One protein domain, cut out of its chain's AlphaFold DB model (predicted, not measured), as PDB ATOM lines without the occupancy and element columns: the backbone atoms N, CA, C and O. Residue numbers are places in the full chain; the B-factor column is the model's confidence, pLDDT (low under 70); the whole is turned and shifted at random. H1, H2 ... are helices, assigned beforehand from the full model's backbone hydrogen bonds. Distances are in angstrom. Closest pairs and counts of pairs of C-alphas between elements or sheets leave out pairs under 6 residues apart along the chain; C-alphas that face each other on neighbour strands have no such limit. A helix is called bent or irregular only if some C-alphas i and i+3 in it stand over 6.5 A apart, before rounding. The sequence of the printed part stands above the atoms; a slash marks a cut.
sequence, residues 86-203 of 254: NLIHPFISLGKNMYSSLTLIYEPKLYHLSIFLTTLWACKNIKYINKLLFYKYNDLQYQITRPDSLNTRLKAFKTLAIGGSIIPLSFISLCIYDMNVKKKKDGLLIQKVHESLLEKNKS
ATOM      1  N   ASN A  86     121.512 144.620 143.091       71.88
ATOM      2  CA  ASN A  86     121.546 146.059 143.378       71.88
ATOM      3  C   ASN A  86     122.845 146.726 142.910       71.88
ATOM      4  O   ASN A  86     122.811 147.839 142.396       71.88
ATOM      5  N   LEU A  87     123.981 146.033 143.030       70.50
ATOM      6  CA  LEU A  87     125.285 146.542 142.593       70.50
ATOM      7  C   LEU A  87     125.368 146.632 141.062       70.50
ATOM      8  O   LEU A  87     126.039 147.490 140.499       70.50
ATOM      9  N   ILE A  88     124.672 145.720 140.390       70.25
ATOM     10  CA  ILE A  88     124.790 145.473 138.955       70.25
ATOM     11  C   ILE A  88     123.711 146.235 138.159       70.25
ATOM     12  O   ILE A  88     123.908 146.557 136.985       70.25
ATOM     13  N   HIS A  89     122.593 146.587 138.802       74.69
ATOM     14  CA  HIS A  89     121.500 147.373 138.225       74.69
ATOM     15  C   HIS A  89     121.940 148.681 137.535       74.69
ATOM     16  O   HIS A  89     121.572 148.860 136.370       74.69
ATOM     17  N   PRO A  90     122.748 149.571 138.157       78.56
ATOM     18  CA  PRO A  90     123.165 150.823 137.514       78.56
ATOM     19  C   PRO A  90     124.001 150.588 136.248       78.56
ATOM     20  O   PRO A  90     123.864 151.305 135.254       78.56
ATOM     21  N   PHE A  91     124.823 149.538 136.242       72.75
ATOM     22  CA  PHE A  91     125.630 149.159 135.083       72.75
ATOM     23  C   PHE A  91     124.767 148.596 133.950       72.75
ATOM     24  O   PHE A  91     124.985 148.937 132.787       72.75
ATOM     25  N   ILE A  92     123.742 147.804 134.276       72.69
ATOM     26  CA  ILE A  92     122.762 147.335 133.289       72.69
ATOM     27  C   ILE A  92     121.973 148.494 132.686       72.69
ATOM     28  O   ILE A  92     121.754 148.504 131.475       72.69
ATOM     29  N   SER A  93     121.525 149.458 133.496       77.12
ATOM     30  CA  SER A  93     120.774 150.605 132.979       77.12
ATOM     31  C   SER A  93     121.640 151.461 132.063       77.12
ATOM     32  O   SER A  93     121.179 151.893 131.010       77.12
ATOM     33  N   LEU A  94     122.919 151.631 132.407       78.06
ATOM     34  CA  LEU A  94     123.868 152.350 131.567       78.06
ATOM     35  C   LEU A  94     124.119 151.612 130.246       78.06
ATOM     36  O   LEU A  94     124.077 152.228 129.183       78.06
ATOM     37  N   GLY A  95     124.303 150.288 130.298       71.38
ATOM     38  CA  GLY A  95     124.433 149.446 129.107       71.38
ATOM     39  C   GLY A  95     123.205 149.520 128.196       71.38
ATOM     40  O   GLY A  95     123.354 149.627 126.981       71.38
ATOM     41  N   LYS A  96     121.996 149.545 128.772       72.31
ATOM     42  CA  LYS A  96     120.734 149.712 128.031       72.31
ATOM     43  C   LYS A  96     120.652 151.069 127.345       72.31
ATOM     44  O   LYS A  96     120.377 151.112 126.153       72.31
ATOM     45  N   ASN A  97     120.963 152.147 128.059       76.50
ATOM     46  CA  ASN A  97     120.948 153.494 127.489       76.50
ATOM     47  C   ASN A  97     121.969 153.625 126.351       76.50
ATOM     48  O   ASN A  97     121.634 154.133 125.287       76.50
ATOM     49  N   MET A  98     123.180 153.091 126.530       68.25
ATOM     50  CA  MET A  98     124.215 153.072 125.490       68.25
ATOM     51  C   MET A  98     123.800 152.240 124.274       68.25
ATOM     52  O   MET A  98     123.985 152.682 123.142       68.25
ATOM     53  N   TYR A  99     123.204 151.064 124.486       68.38
ATOM     54  CA  TYR A  99     122.698 150.226 123.400       68.38
ATOM     55  C   TYR A  99     121.571 150.927 122.628       68.38
ATOM     56  O   TYR A  99     121.608 150.972 121.401       68.38
ATOM     57  N   SER A 100     120.607 151.535 123.326       68.94
ATOM     58  CA  SER A 100     119.510 152.295 122.715       68.94
ATOM     59  C   SER A 100     120.001 153.521 121.943       68.94
ATOM     60  O   SER A 100     119.574 153.729 120.811       68.94
ATOM     61  N   SER A 101     120.936 154.299 122.498       65.25
ATOM     62  CA  SER A 101     121.532 155.444 121.797       65.25
ATOM     63  C   SER A 101     122.323 155.019 120.561       65.25
ATOM     64  O   SER A 101     122.293 155.710 119.547       65.25
ATOM     65  N   LEU A 102     123.001 153.870 120.613       62.53
ATOM     66  CA  LEU A 102     123.767 153.354 119.480       62.53
ATOM     67  C   LEU A 102     122.860 152.760 118.389       62.53
ATOM     68  O   LEU A 102     123.179 152.886 117.210       62.53
ATOM     69  N   THR A 103     121.707 152.200 118.777       63.88
ATOM     70  CA  THR A 103     120.657 151.709 117.858       63.88
ATOM     71  C   THR A 103     120.051 152.834 117.008       63.88
ATOM     72  O   THR A 103     119.539 152.587 115.924       63.88
ATOM     73  N   LEU A 104     120.126 154.086 117.475       58.62
ATOM     74  CA  LEU A 104     119.632 155.257 116.742       58.62
ATOM     75  C   LEU A 104     120.497 155.602 115.512       58.62
ATOM     76  O   LEU A 104     120.009 156.216 114.569       58.62
ATOM     77  N   ILE A 105     121.787 155.251 115.544       60.09
ATOM     78  CA  ILE A 105     122.795 155.684 114.558       60.09
ATOM     79  C   ILE A 105     123.234 154.516 113.659       60.09
ATOM     80  O   ILE A 105     123.627 154.722 112.513       60.09
ATOM     81  N   TYR A 106     123.173 153.286 114.167       60.44
ATOM     82  CA  TYR A 106     123.600 152.065 113.485       60.44
ATOM     83  C   TYR A 106     122.772 150.886 114.015       60.44
ATOM     84  O   TYR A 106     122.161 151.012 115.067       60.44
ATOM     85  N   GLU A 107     122.748 149.725 113.357       59.91
ATOM     86  CA  GLU A 107     122.258 148.488 113.991       59.91
ATOM     87  C   GLU A 107     123.440 147.798 114.693       59.91
ATOM     88  O   GLU A 107     124.133 146.975 114.079       59.91
ATOM     89  N   PRO A 108     123.762 148.122 115.965       62.12
ATOM     90  CA  PRO A 108     124.909 147.522 116.610       62.12
ATOM     91  C   PRO A 108     124.629 146.048 116.884       62.12
ATOM     92  O   PRO A 108     123.938 145.671 117.831       62.12
ATOM     93  N   LYS A 109     125.277 145.177 116.111       67.88
ATOM     94  CA  LYS A 109     125.575 143.829 116.596       67.88
ATOM     95  C   LYS A 109     126.402 143.967 117.875       67.88
ATOM     96  O   LYS A 109     127.346 144.755 117.927       67.88
ATOM     97  N   LEU A 110     126.072 143.178 118.896       67.88
ATOM     98  CA  LEU A 110     126.702 143.239 120.223       67.88
ATOM     99  C   LEU A 110     128.240 143.171 120.187       67.88
ATOM    100  O   LEU A 110     128.922 143.740 121.038       67.88
ATOM    101  N   TYR A 111     128.786 142.516 119.161       72.88
ATOM    102  CA  TYR A 111     130.219 142.430 118.906       72.88
ATOM    103  C   TYR A 111     130.874 143.797 118.671       72.88
ATOM    104  O   TYR A 111     131.986 144.006 119.141       72.88
ATOM    105  N   HIS A 112     130.202 144.759 118.030       77.44
ATOM    106  CA  HIS A 112     130.766 146.099 117.822       77.44
ATOM    107  C   HIS A 112     130.952 146.847 119.144       77.44
ATOM    108  O   HIS A 112     132.004 147.444 119.365       77.44
ATOM    109  N   LEU A 113     129.977 146.750 120.055       74.75
ATOM    110  CA  LEU A 113     130.091 147.318 121.400       74.75
ATOM    111  C   LEU A 113     131.218 146.636 122.189       74.75
ATOM    112  O   LEU A 113     131.974 147.309 122.885       74.75
ATOM    113  N   SER A 114     131.371 145.318 122.034       76.25
ATOM    114  CA  SER A 114     132.473 144.560 122.635       76.25
ATOM    115  C   SER A 114     133.836 145.014 122.118       76.25
ATOM    116  O   SER A 114     134.728 145.284 122.922       76.25
ATOM    117  N   ILE A 115     134.005 145.137 120.794       81.69
ATOM    118  CA  ILE A 115     135.240 145.655 120.185       81.69
ATOM    119  C   ILE A 115     135.518 147.065 120.714       81.69
ATOM    120  O   ILE A 115     136.627 147.336 121.175       81.69
ATOM    121  N   PHE A 116     134.514 147.944 120.707       83.44
ATOM    122  CA  PHE A 116     134.665 149.324 121.158       83.44
ATOM    123  C   PHE A 116     135.086 149.406 122.627       83.44
ATOM    124  O   PHE A 116     136.067 150.072 122.945       83.44
ATOM    125  N   LEU A 117     134.404 148.683 123.518       81.19
ATOM    126  CA  LEU A 117     134.707 148.699 124.947       81.19
ATOM    127  C   LEU A 117     136.087 148.101 125.242       81.19
ATOM    128  O   LEU A 117     136.829 148.650 126.054       81.19
ATOM    129  N   THR A 118     136.464 147.032 124.537       82.56
ATOM    130  CA  THR A 118     137.796 146.413 124.647       82.56
ATOM    131  C   THR A 118     138.888 147.370 124.164       82.56
ATOM    132  O   THR A 118     139.933 147.492 124.802       82.56
ATOM    133  N   THR A 119     138.626 148.112 123.086       83.88
ATOM    134  CA  THR A 119     139.555 149.103 122.522       83.88
ATOM    135  C   THR A 119     139.705 150.301 123.454       83.88
ATOM    136  O   THR A 119     140.820 150.697 123.788       83.88
ATOM    137  N   LEU A 120     138.590 150.840 123.953       84.88
ATOM    138  CA  LEU A 120     138.574 151.957 124.894       84.88
ATOM    139  C   LEU A 120     139.309 151.595 126.189       84.88
ATOM    140  O   LEU A 120     140.083 152.391 126.730       84.88
ATOM    141  N   TRP A 121     139.106 150.365 126.655       85.25
ATOM    142  CA  TRP A 121     139.804 149.811 127.799       85.25
ATOM    143  C   TRP A 121     141.312 149.689 127.533       85.25
ATOM    144  O   TRP A 121     142.106 150.217 128.313       85.25
ATOM    145  N   ALA A 122     141.738 149.109 126.407       83.44
ATOM    146  CA  ALA A 122     143.153 149.030 126.030       83.44
ATOM    147  C   ALA A 122     143.815 150.421 125.936       83.44
ATOM    148  O   ALA A 122     144.887 150.644 126.508       83.44
ATOM    149  N   CYS A 123     143.140 151.394 125.313       85.00
ATOM    150  CA  CYS A 123     143.596 152.784 125.227       85.00
ATOM    151  C   CYS A 123     143.708 153.468 126.599       85.00
ATOM    152  O   CYS A 123     144.591 154.301 126.815       85.00
ATOM    153  N   LYS A 124     142.829 153.142 127.550       87.06
ATOM    154  CA  LYS A 124     142.932 153.668 128.916       87.06
ATOM    155  C   LYS A 124     144.140 153.071 129.639       87.06
ATOM    156  O   LYS A 124     144.901 153.813 130.257       87.06
ATOM    157  N   ASN A 125     144.358 151.765 129.511       82.62
ATOM    158  CA  ASN A 125     145.478 151.077 130.153       82.62
ATOM    159  C   ASN A 125     146.840 151.534 129.626       82.62
ATOM    160  O   ASN A 125     147.732 151.801 130.429       82.62
ATOM    161  N   ILE A 126     146.995 151.708 128.307       83.94
ATOM    162  CA  ILE A 126     148.263 152.197 127.740       83.94
ATOM    163  C   ILE A 126     148.596 153.608 128.248       83.94
ATOM    164  O   ILE A 126     149.740 153.885 128.601       83.94
ATOM    165  N   LYS A 127     147.588 154.485 128.390       86.31
ATOM    166  CA  LYS A 127     147.769 155.824 128.973       86.31
ATOM    167  C   LYS A 127     148.205 155.758 130.436       86.31
ATOM    168  O   LYS A 127     149.090 156.509 130.833       86.31
ATOM    169  N   TYR A 128     147.617 154.859 131.226       83.44
ATOM    170  CA  TYR A 128     147.999 154.672 132.628       83.44
ATOM    171  C   TYR A 128     149.423 154.132 132.780       83.44
ATOM    172  O   TYR A 128     150.180 154.665 133.587       83.44
ATOM    173  N   ILE A 129     149.809 153.138 131.976       80.88
ATOM    174  CA  ILE A 129     151.175 152.594 131.971       80.88
ATOM    175  C   ILE A 129     152.180 153.686 131.590       80.88
ATOM    176  O   ILE A 129     153.183 153.855 132.280       80.88
ATOM    177  N   ASN A 130     151.892 154.468 130.545       82.25
ATOM    178  CA  ASN A 130     152.763 155.566 130.120       82.25
ATOM    179  C   ASN A 130     152.882 156.655 131.195       82.25
ATOM    180  O   ASN A 130     153.982 157.134 131.459       82.25
ATOM    181  N   LYS A 131     151.775 157.005 131.866       83.94
ATOM    182  CA  LYS A 131     151.791 157.967 132.977       83.94
ATOM    183  C   LYS A 131     152.631 157.457 134.150       83.94
ATOM    184  O   LYS A 131     153.434 158.210 134.687       83.94
ATOM    185  N   LEU A 132     152.479 156.188 134.526       80.38
ATOM    186  CA  LEU A 132     153.262 155.571 135.599       80.38
ATOM    187  C   LEU A 132     154.762 155.560 135.270       80.38
ATOM    188  O   LEU A 132     155.595 155.809 136.140       80.38
ATOM    189  N   LEU A 133     155.110 155.295 134.009       75.06
ATOM    190  CA  LEU A 133     156.502 155.285 133.571       75.06
ATOM    191  C   LEU A 133     157.141 156.666 133.575       75.06
ATOM    192  O   LEU A 133     158.300 156.767 133.962       75.06
ATOM    193  N   PHE A 134     156.392 157.698 133.192       79.06
ATOM    194  CA  PHE A 134     156.867 159.078 133.246       79.06
ATOM    195  C   PHE A 134     157.279 159.482 134.669       79.06
ATOM    196  O   PHE A 134     158.315 160.106 134.857       79.06
ATOM    197  N   TYR A 135     156.525 159.051 135.688       79.12
ATOM    198  CA  TYR A 135     156.890 159.300 137.087       79.12
ATOM    199  C   TYR A 135     158.103 158.492 137.566       79.12
ATOM    200  O   TYR A 135     158.825 158.948 138.448       79.12
ATOM    201  N   LYS A 136     158.322 157.287 137.025       80.12
ATOM    202  CA  LYS A 136     159.416 156.402 137.456       80.12
ATOM    203  C   LYS A 136     160.738 156.687 136.737       80.12
ATOM    204  O   LYS A 136     161.802 156.489 137.315       80.12
ATOM    205  N   TYR A 137     160.676 157.120 135.482       78.00
ATOM    206  CA  TYR A 137     161.831 157.396 134.636       78.00
ATOM    207  C   TYR A 137     161.634 158.761 133.974       78.00
ATOM    208  O   TYR A 137     160.805 158.898 133.081       78.00
ATOM    209  N   ASN A 138     162.402 159.761 134.404       73.12
ATOM    210  CA  ASN A 138     162.252 161.139 133.924       73.12
ATOM    211  C   ASN A 138     162.777 161.332 132.482       73.12
ATOM    212  O   ASN A 138     162.359 162.249 131.786       73.12
ATOM    213  N   ASP A 139     163.677 160.452 132.021       82.31
ATOM    214  CA  ASP A 139     164.288 160.513 130.689       82.31
ATOM    215  C   ASP A 139     163.608 159.562 129.685       82.31
ATOM    216  O   ASP A 139     163.468 158.355 129.911       82.31
ATOM    217  N   LEU A 140     163.210 160.126 128.544       78.12
ATOM    218  CA  LEU A 140     162.553 159.447 127.431       78.12
ATOM    219  C   LEU A 140     163.515 158.513 126.675       78.12
ATOM    220  O   LEU A 140     163.105 157.429 126.254       78.12
ATOM    221  N   GLN A 141     164.797 158.881 126.562       79.94
ATOM    222  CA  GLN A 141     165.828 158.035 125.941       79.94
ATOM    223  C   GLN A 141     166.013 156.749 126.748       79.94
ATOM    224  O   GLN A 141     165.933 155.644 126.203       79.94
ATOM    225  N   TYR A 142     166.143 156.889 128.069       80.12
ATOM    226  CA  TYR A 142     166.251 155.776 129.011       80.12
ATOM    227  C   TYR A 142     165.032 154.836 128.972       80.12
ATOM    228  O   TYR A 142     165.159 153.615 129.088       80.12
ATOM    229  N   GLN A 143     163.840 155.403 128.780       76.88
ATOM    230  CA  GLN A 143     162.576 154.674 128.698       76.88
ATOM    231  C   GLN A 143     162.425 153.794 127.445       76.88
ATOM    232  O   GLN A 143     161.641 152.842 127.489       76.88
ATOM    233  N   ILE A 144     163.077 154.136 126.331       78.75
ATOM    234  CA  ILE A 144     162.922 153.441 125.040       78.75
ATOM    235  C   ILE A 144     164.045 152.423 124.826       78.75
ATOM    236  O   ILE A 144     163.796 151.331 124.321       78.75
ATOM    237  N   THR A 145     165.271 152.764 125.223       81.06
ATOM    238  CA  THR A 145     166.465 151.967 124.905       81.06
ATOM    239  C   THR A 145     166.758 150.865 125.917       81.06
ATOM    240  O   THR A 145     167.331 149.840 125.548       81.06
ATOM    241  N   ARG A 146     166.384 151.035 127.195       81.62
ATOM    242  CA  ARG A 146     166.829 150.113 128.248       81.62
ATOM    243  C   ARG A 146     165.868 148.927 128.437       81.62
ATOM    244  O   ARG A 146     164.678 149.151 128.700       81.62
ATOM    245  N   PRO A 147     166.364 147.672 128.404       80.94
ATOM    246  CA  PRO A 147     165.528 146.469 128.475       80.94
ATOM    247  C   PRO A 147     164.773 146.318 129.804       80.94
ATOM    248  O   PRO A 147     163.655 145.807 129.812       80.94
ATOM    249  N   ASP A 148     165.308 146.829 130.915       82.19
ATOM    250  CA  ASP A 148     164.652 146.762 132.233       82.19
ATOM    251  C   ASP A 148     163.322 147.530 132.265       82.19
ATOM    252  O   ASP A 148     162.328 147.092 132.860       82.19
ATOM    253  N   SER A 149     163.287 148.679 131.583       81.44
ATOM    254  CA  SER A 149     162.084 149.504 131.475       81.44
ATOM    255  C   SER A 149     161.021 148.809 130.614       81.44
ATOM    256  O   SER A 149     159.848 148.775 130.994       81.44
ATOM    257  N   LEU A 150     161.431 148.170 129.512       80.69
ATOM    258  CA  LEU A 150     160.560 147.408 128.615       80.69
ATOM    259  C   LEU A 150     160.001 146.155 129.297       80.69
ATOM    260  O   LEU A 150     158.803 145.888 129.204       80.69
ATOM    261  N   ASN A 151     160.824 145.425 130.050       85.06
ATOM    262  CA  ASN A 151     160.386 144.230 130.771       85.06
ATOM    263  C   ASN A 151     159.368 144.580 131.873       85.06
ATOM    264  O   ASN A 151     158.354 143.903 132.052       85.06
ATOM    265  N   THR A 152     159.572 145.713 132.556       82.31
ATOM    266  CA  THR A 152     158.604 146.239 133.529       82.31
ATOM    267  C   THR A 152     157.277 146.616 132.856       82.31
ATOM    268  O   THR A 152     156.215 146.274 133.383       82.31
ATOM    269  N   ARG A 153     157.309 147.255 131.673       82.81
ATOM    270  CA  ARG A 153     156.097 147.541 130.878       82.81
ATOM    271  C   ARG A 153     155.373 146.266 130.481       82.81
ATOM    272  O   ARG A 153     154.162 146.215 130.627       82.81
ATOM    273  N   LEU A 154     156.084 145.242 130.009       82.69
ATOM    274  CA  LEU A 154     155.480 143.969 129.607       82.69
ATOM    275  C   LEU A 154     154.839 143.244 130.789       82.69
ATOM    276  O   LEU A 154     153.741 142.710 130.654       82.69
ATOM    277  N   LYS A 155     155.468 143.270 131.967       85.19
ATOM    278  CA  LYS A 155     154.907 142.671 133.186       85.19
ATOM    279  C   LYS A 155     153.664 143.428 133.675       85.19
ATOM    280  O   LYS A 155     152.660 142.800 134.021       85.19
ATOM    281  N   ALA A 156     153.702 144.762 133.648       82.81
ATOM    282  CA  ALA A 156     152.552 145.613 133.961       82.81
ATOM    283  C   ALA A 156     151.428 145.443 132.930       82.81
ATOM    284  O   ALA A 156     150.270 145.285 133.293       82.81
ATOM    285  N   PHE A 157     151.771 145.389 131.645       82.50
ATOM    286  CA  PHE A 157     150.824 145.134 130.574       82.50
ATOM    287  C   PHE A 157     150.214 143.750 130.721       82.50
ATOM    288  O   PHE A 157     149.009 143.651 130.670       82.50
ATOM    289  N   LYS A 158     150.979 142.690 130.995       84.44
ATOM    290  CA  LYS A 158     150.434 141.339 131.194       84.44
ATOM    291  C   LYS A 158     149.447 141.300 132.362       84.44
ATOM    292  O   LYS A 158     148.344 140.791 132.215       84.44
ATOM    293  N   THR A 159     149.823 141.855 133.510       82.56
ATOM    294  CA  THR A 159     148.963 141.861 134.706       82.56
ATOM    295  C   THR A 159     147.710 142.712 134.515       82.56
ATOM    296  O   THR A 159     146.618 142.274 134.869       82.56
ATOM    297  N   LEU A 160     147.833 143.877 133.881       80.81
ATOM    298  CA  LEU A 160     146.717 144.781 133.616       80.81
ATOM    299  C   LEU A 160     145.831 144.292 132.459       80.81
ATOM    300  O   LEU A 160     144.612 144.321 132.578       80.81
ATOM    301  N   ALA A 161     146.437 143.785 131.380       78.75
ATOM    302  CA  ALA A 161     145.787 143.228 130.193       78.75
ATOM    303  C   ALA A 161     144.999 141.956 130.530       78.75
ATOM    304  O   ALA A 161     143.824 141.855 130.200       78.75
ATOM    305  N   ILE A 162     145.614 140.986 131.213       77.44
ATOM    306  CA  ILE A 162     144.917 139.751 131.598       77.44
ATOM    307  C   ILE A 162     143.955 140.026 132.757       77.44
ATOM    308  O   ILE A 162     142.795 139.624 132.698       77.44
ATOM    309  N   GLY A 163     144.413 140.728 133.798       77.12
ATOM    310  CA  GLY A 163     143.632 140.927 135.018       77.12
ATOM    311  C   GLY A 163     142.439 141.852 134.822       77.12
ATOM    312  O   GLY A 163     141.355 141.574 135.322       77.12
ATOM    313  N   GLY A 164     142.599 142.938 134.068       77.81
ATOM    314  CA  GLY A 164     141.516 143.895 133.880       77.81
ATOM    315  C   GLY A 164     140.627 143.617 132.667       77.81
ATOM    316  O   GLY A 164     139.549 144.200 132.610       77.81
ATOM    317  N   SER A 165     141.008 142.722 131.741       78.88
ATOM    318  CA  SER A 165     140.139 142.304 130.621       78.88
ATOM    319  C   SER A 165     138.943 141.471 131.101       78.88
ATOM    320  O   SER A 165     137.897 141.435 130.454       78.88
ATOM    321  N   ILE A 166     139.030 140.898 132.308       83.38
ATOM    322  CA  ILE A 166     137.920 140.177 132.940       83.38
ATOM    323  C   ILE A 166     136.684 141.068 133.159       83.38
ATOM    324  O   ILE A 166     135.556 140.593 133.075       83.38
ATOM    325  N   ILE A 167     136.883 142.370 133.395       80.88
ATOM    326  CA  ILE A 167     135.817 143.343 133.670       80.88
ATOM    327  C   ILE A 167     134.969 143.640 132.424       80.88
ATOM    328  O   ILE A 167     133.752 143.452 132.496       80.88
ATOM    329  N   PRO A 168     135.542 144.062 131.275       81.12
ATOM    330  CA  PRO A 168     134.763 144.234 130.057       81.12
ATOM    331  C   PRO A 168     134.165 142.902 129.590       81.12
ATOM    332  O   PRO A 168     132.987 142.889 129.241       81.12
ATOM    333  N   LEU A 169     134.888 141.773 129.667       81.12
ATOM    334  CA  LEU A 169     134.319 140.465 129.307       81.12
ATOM    335  C   LEU A 169     133.095 140.115 130.161       81.12
ATOM    336  O   LEU A 169     132.046 139.780 129.614       81.12
ATOM    337  N   SER A 170     133.195 140.253 131.486       81.12
ATOM    338  CA  SER A 170     132.075 139.991 132.393       81.12
ATOM    339  C   SER A 170     130.884 140.902 132.095       81.12
ATOM    340  O   SER A 170     129.741 140.445 132.145       81.12
ATOM    341  N   PHE A 171     131.126 142.174 131.775       80.56
ATOM    342  CA  PHE A 171     130.067 143.126 131.446       80.56
ATOM    343  C   PHE A 171     129.361 142.778 130.127       80.56
ATOM    344  O   PHE A 171     128.131 142.815 130.060       80.56
ATOM    345  N   ILE A 172     130.114 142.375 129.097       80.12
ATOM    346  CA  ILE A 172     129.544 141.911 127.826       80.12
ATOM    347  C   ILE A 172     128.726 140.633 128.039       80.12
ATOM    348  O   ILE A 172     127.581 140.568 127.590       80.12
ATOM    349  N   SER A 173     129.266 139.634 128.743       79.19
ATOM    350  CA  SER A 173     128.563 138.369 129.001       79.19
ATOM    351  C   SER A 173     127.251 138.583 129.753       79.19
ATOM    352  O   SER A 173     126.235 137.974 129.417       79.19
ATOM    353  N   LEU A 174     127.248 139.496 130.722       81.88
ATOM    354  CA  LEU A 174     126.053 139.873 131.466       81.88
ATOM    355  C   LEU A 174     125.010 140.568 130.574       81.88
ATOM    356  O   LEU A 174     123.824 140.248 130.651       81.88
ATOM    357  N   CYS A 175     125.443 141.476 129.692       75.81
ATOM    358  CA  CYS A 175     124.560 142.122 128.718       75.81
ATOM    359  C   CYS A 175     123.937 141.101 127.749       75.81
ATOM    360  O   CYS A 175     122.727 141.140 127.520       75.81
ATOM    361  N   ILE A 176     124.732 140.156 127.225       78.06
ATOM    362  CA  ILE A 176     124.246 139.058 126.367       78.06
ATOM    363  C   ILE A 176     123.185 138.240 127.106       78.06
ATOM    364  O   ILE A 176     122.128 137.933 126.550       78.06
ATOM    365  N   TYR A 177     123.461 137.891 128.363       79.69
ATOM    366  CA  TYR A 177     122.555 137.099 129.181       79.69
ATOM    367  C   TYR A 177     121.219 137.816 129.420       79.69
ATOM    368  O   TYR A 177     120.174 137.224 129.153       79.69
ATOM    369  N   ASP A 178     121.224 139.094 129.830       77.69
ATOM    370  CA  ASP A 178     119.981 139.855 130.064       77.69
ATOM    371  C   ASP A 178     119.153 139.991 128.774       77.69
ATOM    372  O   ASP A 178     117.937 139.786 128.783       77.69
ATOM    373  N   MET A 179     119.800 140.252 127.632       74.00
ATOM    374  CA  MET A 179     119.106 140.334 126.342       74.00
ATOM    375  C   MET A 179     118.493 138.994 125.916       74.00
ATOM    376  O   MET A 179     117.360 138.966 125.432       74.00
ATOM    377  N   ASN A 180     119.199 137.882 126.117       73.62
ATOM    378  CA  ASN A 180     118.691 136.550 125.780       73.62
ATOM    379  C   ASN A 180     117.557 136.107 126.714       73.62
ATOM    380  O   ASN A 180     116.592 135.488 126.258       73.62
ATOM    381  N   VAL A 181     117.635 136.442 128.005       74.81
ATOM    382  CA  VAL A 181     116.559 136.173 128.972       74.81
ATOM    383  C   VAL A 181     115.310 136.989 128.636       74.81
ATOM    384  O   VAL A 181     114.208 136.442 128.667       74.81
ATOM    385  N   LYS A 182     115.460 138.266 128.262       65.56
ATOM    386  CA  LYS A 182     114.336 139.109 127.825       65.56
ATOM    387  C   LYS A 182     113.695 138.601 126.537       65.56
ATOM    388  O   LYS A 182     112.491 138.383 126.533       65.56
ATOM    389  N   LYS A 183     114.487 138.260 125.513       65.19
ATOM    390  CA  LYS A 183     113.971 137.661 124.266       65.19
ATOM    391  C   LYS A 183     113.131 136.404 124.512       65.19
ATOM    392  O   LYS A 183     112.099 136.232 123.874       65.19
ATOM    393  N   LYS A 184     113.542 135.540 125.449       66.31
ATOM    394  CA  LYS A 184     112.761 134.349 125.826       66.31
ATOM    395  C   LYS A 184     111.432 134.706 126.499       66.31
ATOM    396  O   LYS A 184     110.430 134.060 126.216       66.31
ATOM    397  N   LYS A 185     111.414 135.721 127.368       66.12
ATOM    398  CA  LYS A 185     110.188 136.188 128.037       66.12
ATOM    399  C   LYS A 185     109.226 136.853 127.056       66.12
ATOM    400  O   LYS A 185     108.050 136.513 127.067       66.12
ATOM    401  N   ASP A 186     109.733 137.721 126.186       63.41
ATOM    402  CA  ASP A 186     108.932 138.436 125.188       63.41
ATOM    403  C   ASP A 186     108.353 137.466 124.148       63.41
ATOM    404  O   ASP A 186     107.180 137.565 123.802       63.41
ATOM    405  N   GLY A 187     109.126 136.461 123.716       63.78
ATOM    406  CA  GLY A 187     108.637 135.407 122.820       63.78
ATOM    407  C   GLY A 187     107.516 134.563 123.436       63.78
ATOM    408  O   GLY A 187     106.520 134.285 122.772       63.78
ATOM    409  N   LEU A 188     107.634 134.218 124.722       67.12
ATOM    410  CA  LEU A 188     106.610 133.457 125.448       67.12
ATOM    411  C   LEU A 188     105.349 134.305 125.702       67.12
ATOM    412  O   LEU A 188     104.232 133.801 125.606       67.12
ATOM    413  N   LEU A 189     105.510 135.610 125.949       64.00
ATOM    414  CA  LEU A 189     104.404 136.565 126.069       64.00
ATOM    415  C   LEU A 189     103.654 136.735 124.745       64.00
ATOM    416  O   LEU A 189     102.427 136.677 124.730       64.00
ATOM    417  N   ILE A 190     104.376 136.891 123.632       69.81
ATOM    418  CA  ILE A 190     103.782 137.010 122.294       69.81
ATOM    419  C   ILE A 190     103.044 135.724 121.923       69.81
ATOM    420  O   ILE A 190     101.934 135.804 121.407       69.81
ATOM    421  N   GLN A 191     103.602 134.551 122.233       72.75
ATOM    422  CA  GLN A 191     102.926 133.276 122.001       72.75
ATOM    423  C   GLN A 191     101.628 133.170 122.811       72.75
ATOM    424  O   GLN A 191     100.588 132.843 122.248       72.75
ATOM    425  N   LYS A 192     101.656 133.531 124.100       72.62
ATOM    426  CA  LYS A 192     100.473 133.494 124.973       72.62
ATOM    427  C   LYS A 192      99.393 134.492 124.538       72.62
ATOM    428  O   LYS A 192      98.205 134.181 124.565       72.62
ATOM    429  N   VAL A 193      99.797 135.684 124.091       73.12
ATOM    430  CA  VAL A 193      98.884 136.689 123.525       73.12
ATOM    431  C   VAL A 193      98.315 136.210 122.188       73.12
ATOM    432  O   VAL A 193      97.114 136.342 121.961       73.12
ATOM    433  N   HIS A 194      99.134 135.605 121.329       66.62
ATOM    434  CA  HIS A 194      98.697 135.052 120.050       66.62
ATOM    435  C   HIS A 194      97.723 133.884 120.242       66.62
ATOM    436  O   HIS A 194      96.691 133.860 119.583       66.62
ATOM    437  N   GLU A 195      97.984 132.972 121.180       68.88
ATOM    438  CA  GLU A 195      97.056 131.900 121.562       68.88
ATOM    439  C   GLU A 195      95.734 132.473 122.094       68.88
ATOM    440  O   GLU A 195      94.672 132.086 121.609       68.88
ATOM    441  N   SER A 196      95.779 133.487 122.969       61.66
ATOM    442  CA  SER A 196      94.565 134.151 123.477       61.66
ATOM    443  C   SER A 196      93.768 134.898 122.393       61.66
ATOM    444  O   SER A 196      92.540 134.962 122.444       61.66
ATOM    445  N   LEU A 197      94.444 135.443 121.374       59.94
ATOM    446  CA  LEU A 197      93.806 136.082 120.222       59.94
ATOM    447  C   LEU A 197      93.242 135.054 119.241       59.94
ATOM    448  O   LEU A 197      92.173 135.275 118.679       59.94
ATOM    449  N   LEU A 198      93.931 133.933 119.038       60.00
ATOM    450  CA  LEU A 198      93.498 132.859 118.148       60.00
ATOM    451  C   LEU A 198      92.269 132.130 118.711       60.00
ATOM    452  O   LEU A 198      91.348 131.804 117.962       60.00
ATOM    453  N   GLU A 199      92.215 131.954 120.030       60.56
ATOM    454  CA  GLU A 199      91.055 131.415 120.744       60.56
ATOM    455  C   GLU A 199      89.862 132.385 120.685       60.56
ATOM    456  O   GLU A 199      88.729 131.976 120.419       60.56
ATOM    457  N   LYS A 200      90.125 133.696 120.779       55.41
ATOM    458  CA  LYS A 200      89.115 134.754 120.611       55.41
ATOM    459  C   LYS A 200      88.636 134.922 119.161       55.41
ATOM    460  O   LYS A 200      87.512 135.364 118.946       55.41
ATOM    461  N   ASN A 201      89.433 134.545 118.161       53.16
ATOM    462  CA  ASN A 201      89.110 134.727 116.739       53.16
ATOM    463  C   ASN A 201      88.274 133.595 116.115       53.16
ATOM    464  O   ASN A 201      87.885 133.715 114.954       53.16
ATOM    465  N   LYS A 202      87.923 132.533 116.854       56.50
ATOM    466  CA  LYS A 202      87.063 131.457 116.322       56.50
ATOM    467  C   LYS A 202      85.577 131.827 116.161       56.50
ATOM    468  O   LYS A 202      84.822 131.009 115.648       56.50
ATOM    469  N   SER A 203      85.129 133.031 116.536       58.03
ATOM    470  CA  SER A 203      83.730 133.446 116.287       58.03
ATOM    471  C   SER A 203      83.455 134.959 116.249       58.03
ATOM    472  O   SER A 203      82.310 135.380 116.418       58.03
TER     473      SER A 203
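Overview. This is residues 86 to 203 of the 254 residues of an uncharacterized protein of Hepatocystis sp. ex Piliocolobus tephrosceles (UniProt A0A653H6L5). One very long helix, H4, makes the long axis; H2 runs back beside its first part, with short H3 at the turn between them, and H1 stands crosswise at the other end of H2. Beyond this body, residues 180 to 203, of which 180 to 200 belong to H4, stick out as a free arm that makes much of the length. The printed part has 118 residues with four named helices, H1 to H4 in that order, and no named strand, an all helix domain. It is extended, with a radius of gyration of the C-alphas of 23.3 A and spans of 86 by 27 by 22 A.

Along the chain. H1, residues 86 to 103, begins at C-alpha 86 (121.546, 146.059, 143.378) and measures 26.2 A; it is irregular, but only just, with C-alphas 87 and 90 7.0 A apart. H2, residues 110 to 136, measures 39.2 A. H3 is residues 140 to 145. H4, residues 147 to 200, measures 77.7 A, has a kink of 27 degrees near residue 161 and ends at C-alpha 200 (89.115, 134.754, 120.611).

Arrangement. H1 and H4 are close but not clearly touching, about perpendicular at 80 degrees; their closest C-alphas, Ile 92 and Cys 175, are 7.2 A apart. H1 and H2 are near each other, and H1 and H3 are apart. H2 touches H4, through residues 153 to 176 of H4 alone, at a shallow tilt of 23 degrees, opposite ways; the closest C-alphas, Ser 114 and Ile 172, are 6.5 A apart. H3 and H4 touch only at the corner, closest at the C-alphas of Gln 143 and Ser 149, 5.9 A. Every O i to N i+4 pair is within hydrogen-bond range in H2 and H3, against 12 of 14 in H1 and 47 of 50 in H4.

Size, cuts and confidence. The two C-alphas farthest apart, of Tyr 142 and Ser 203, are 86.4 A apart. The printed part has no cut; the links H2 to H3 and H3 to H4 are tight, and H1 to H2 is short. Mean pLDDT of the printed part is 75.0, with residues 98 to 110, 182 to 190 and 194 to 203 under 70.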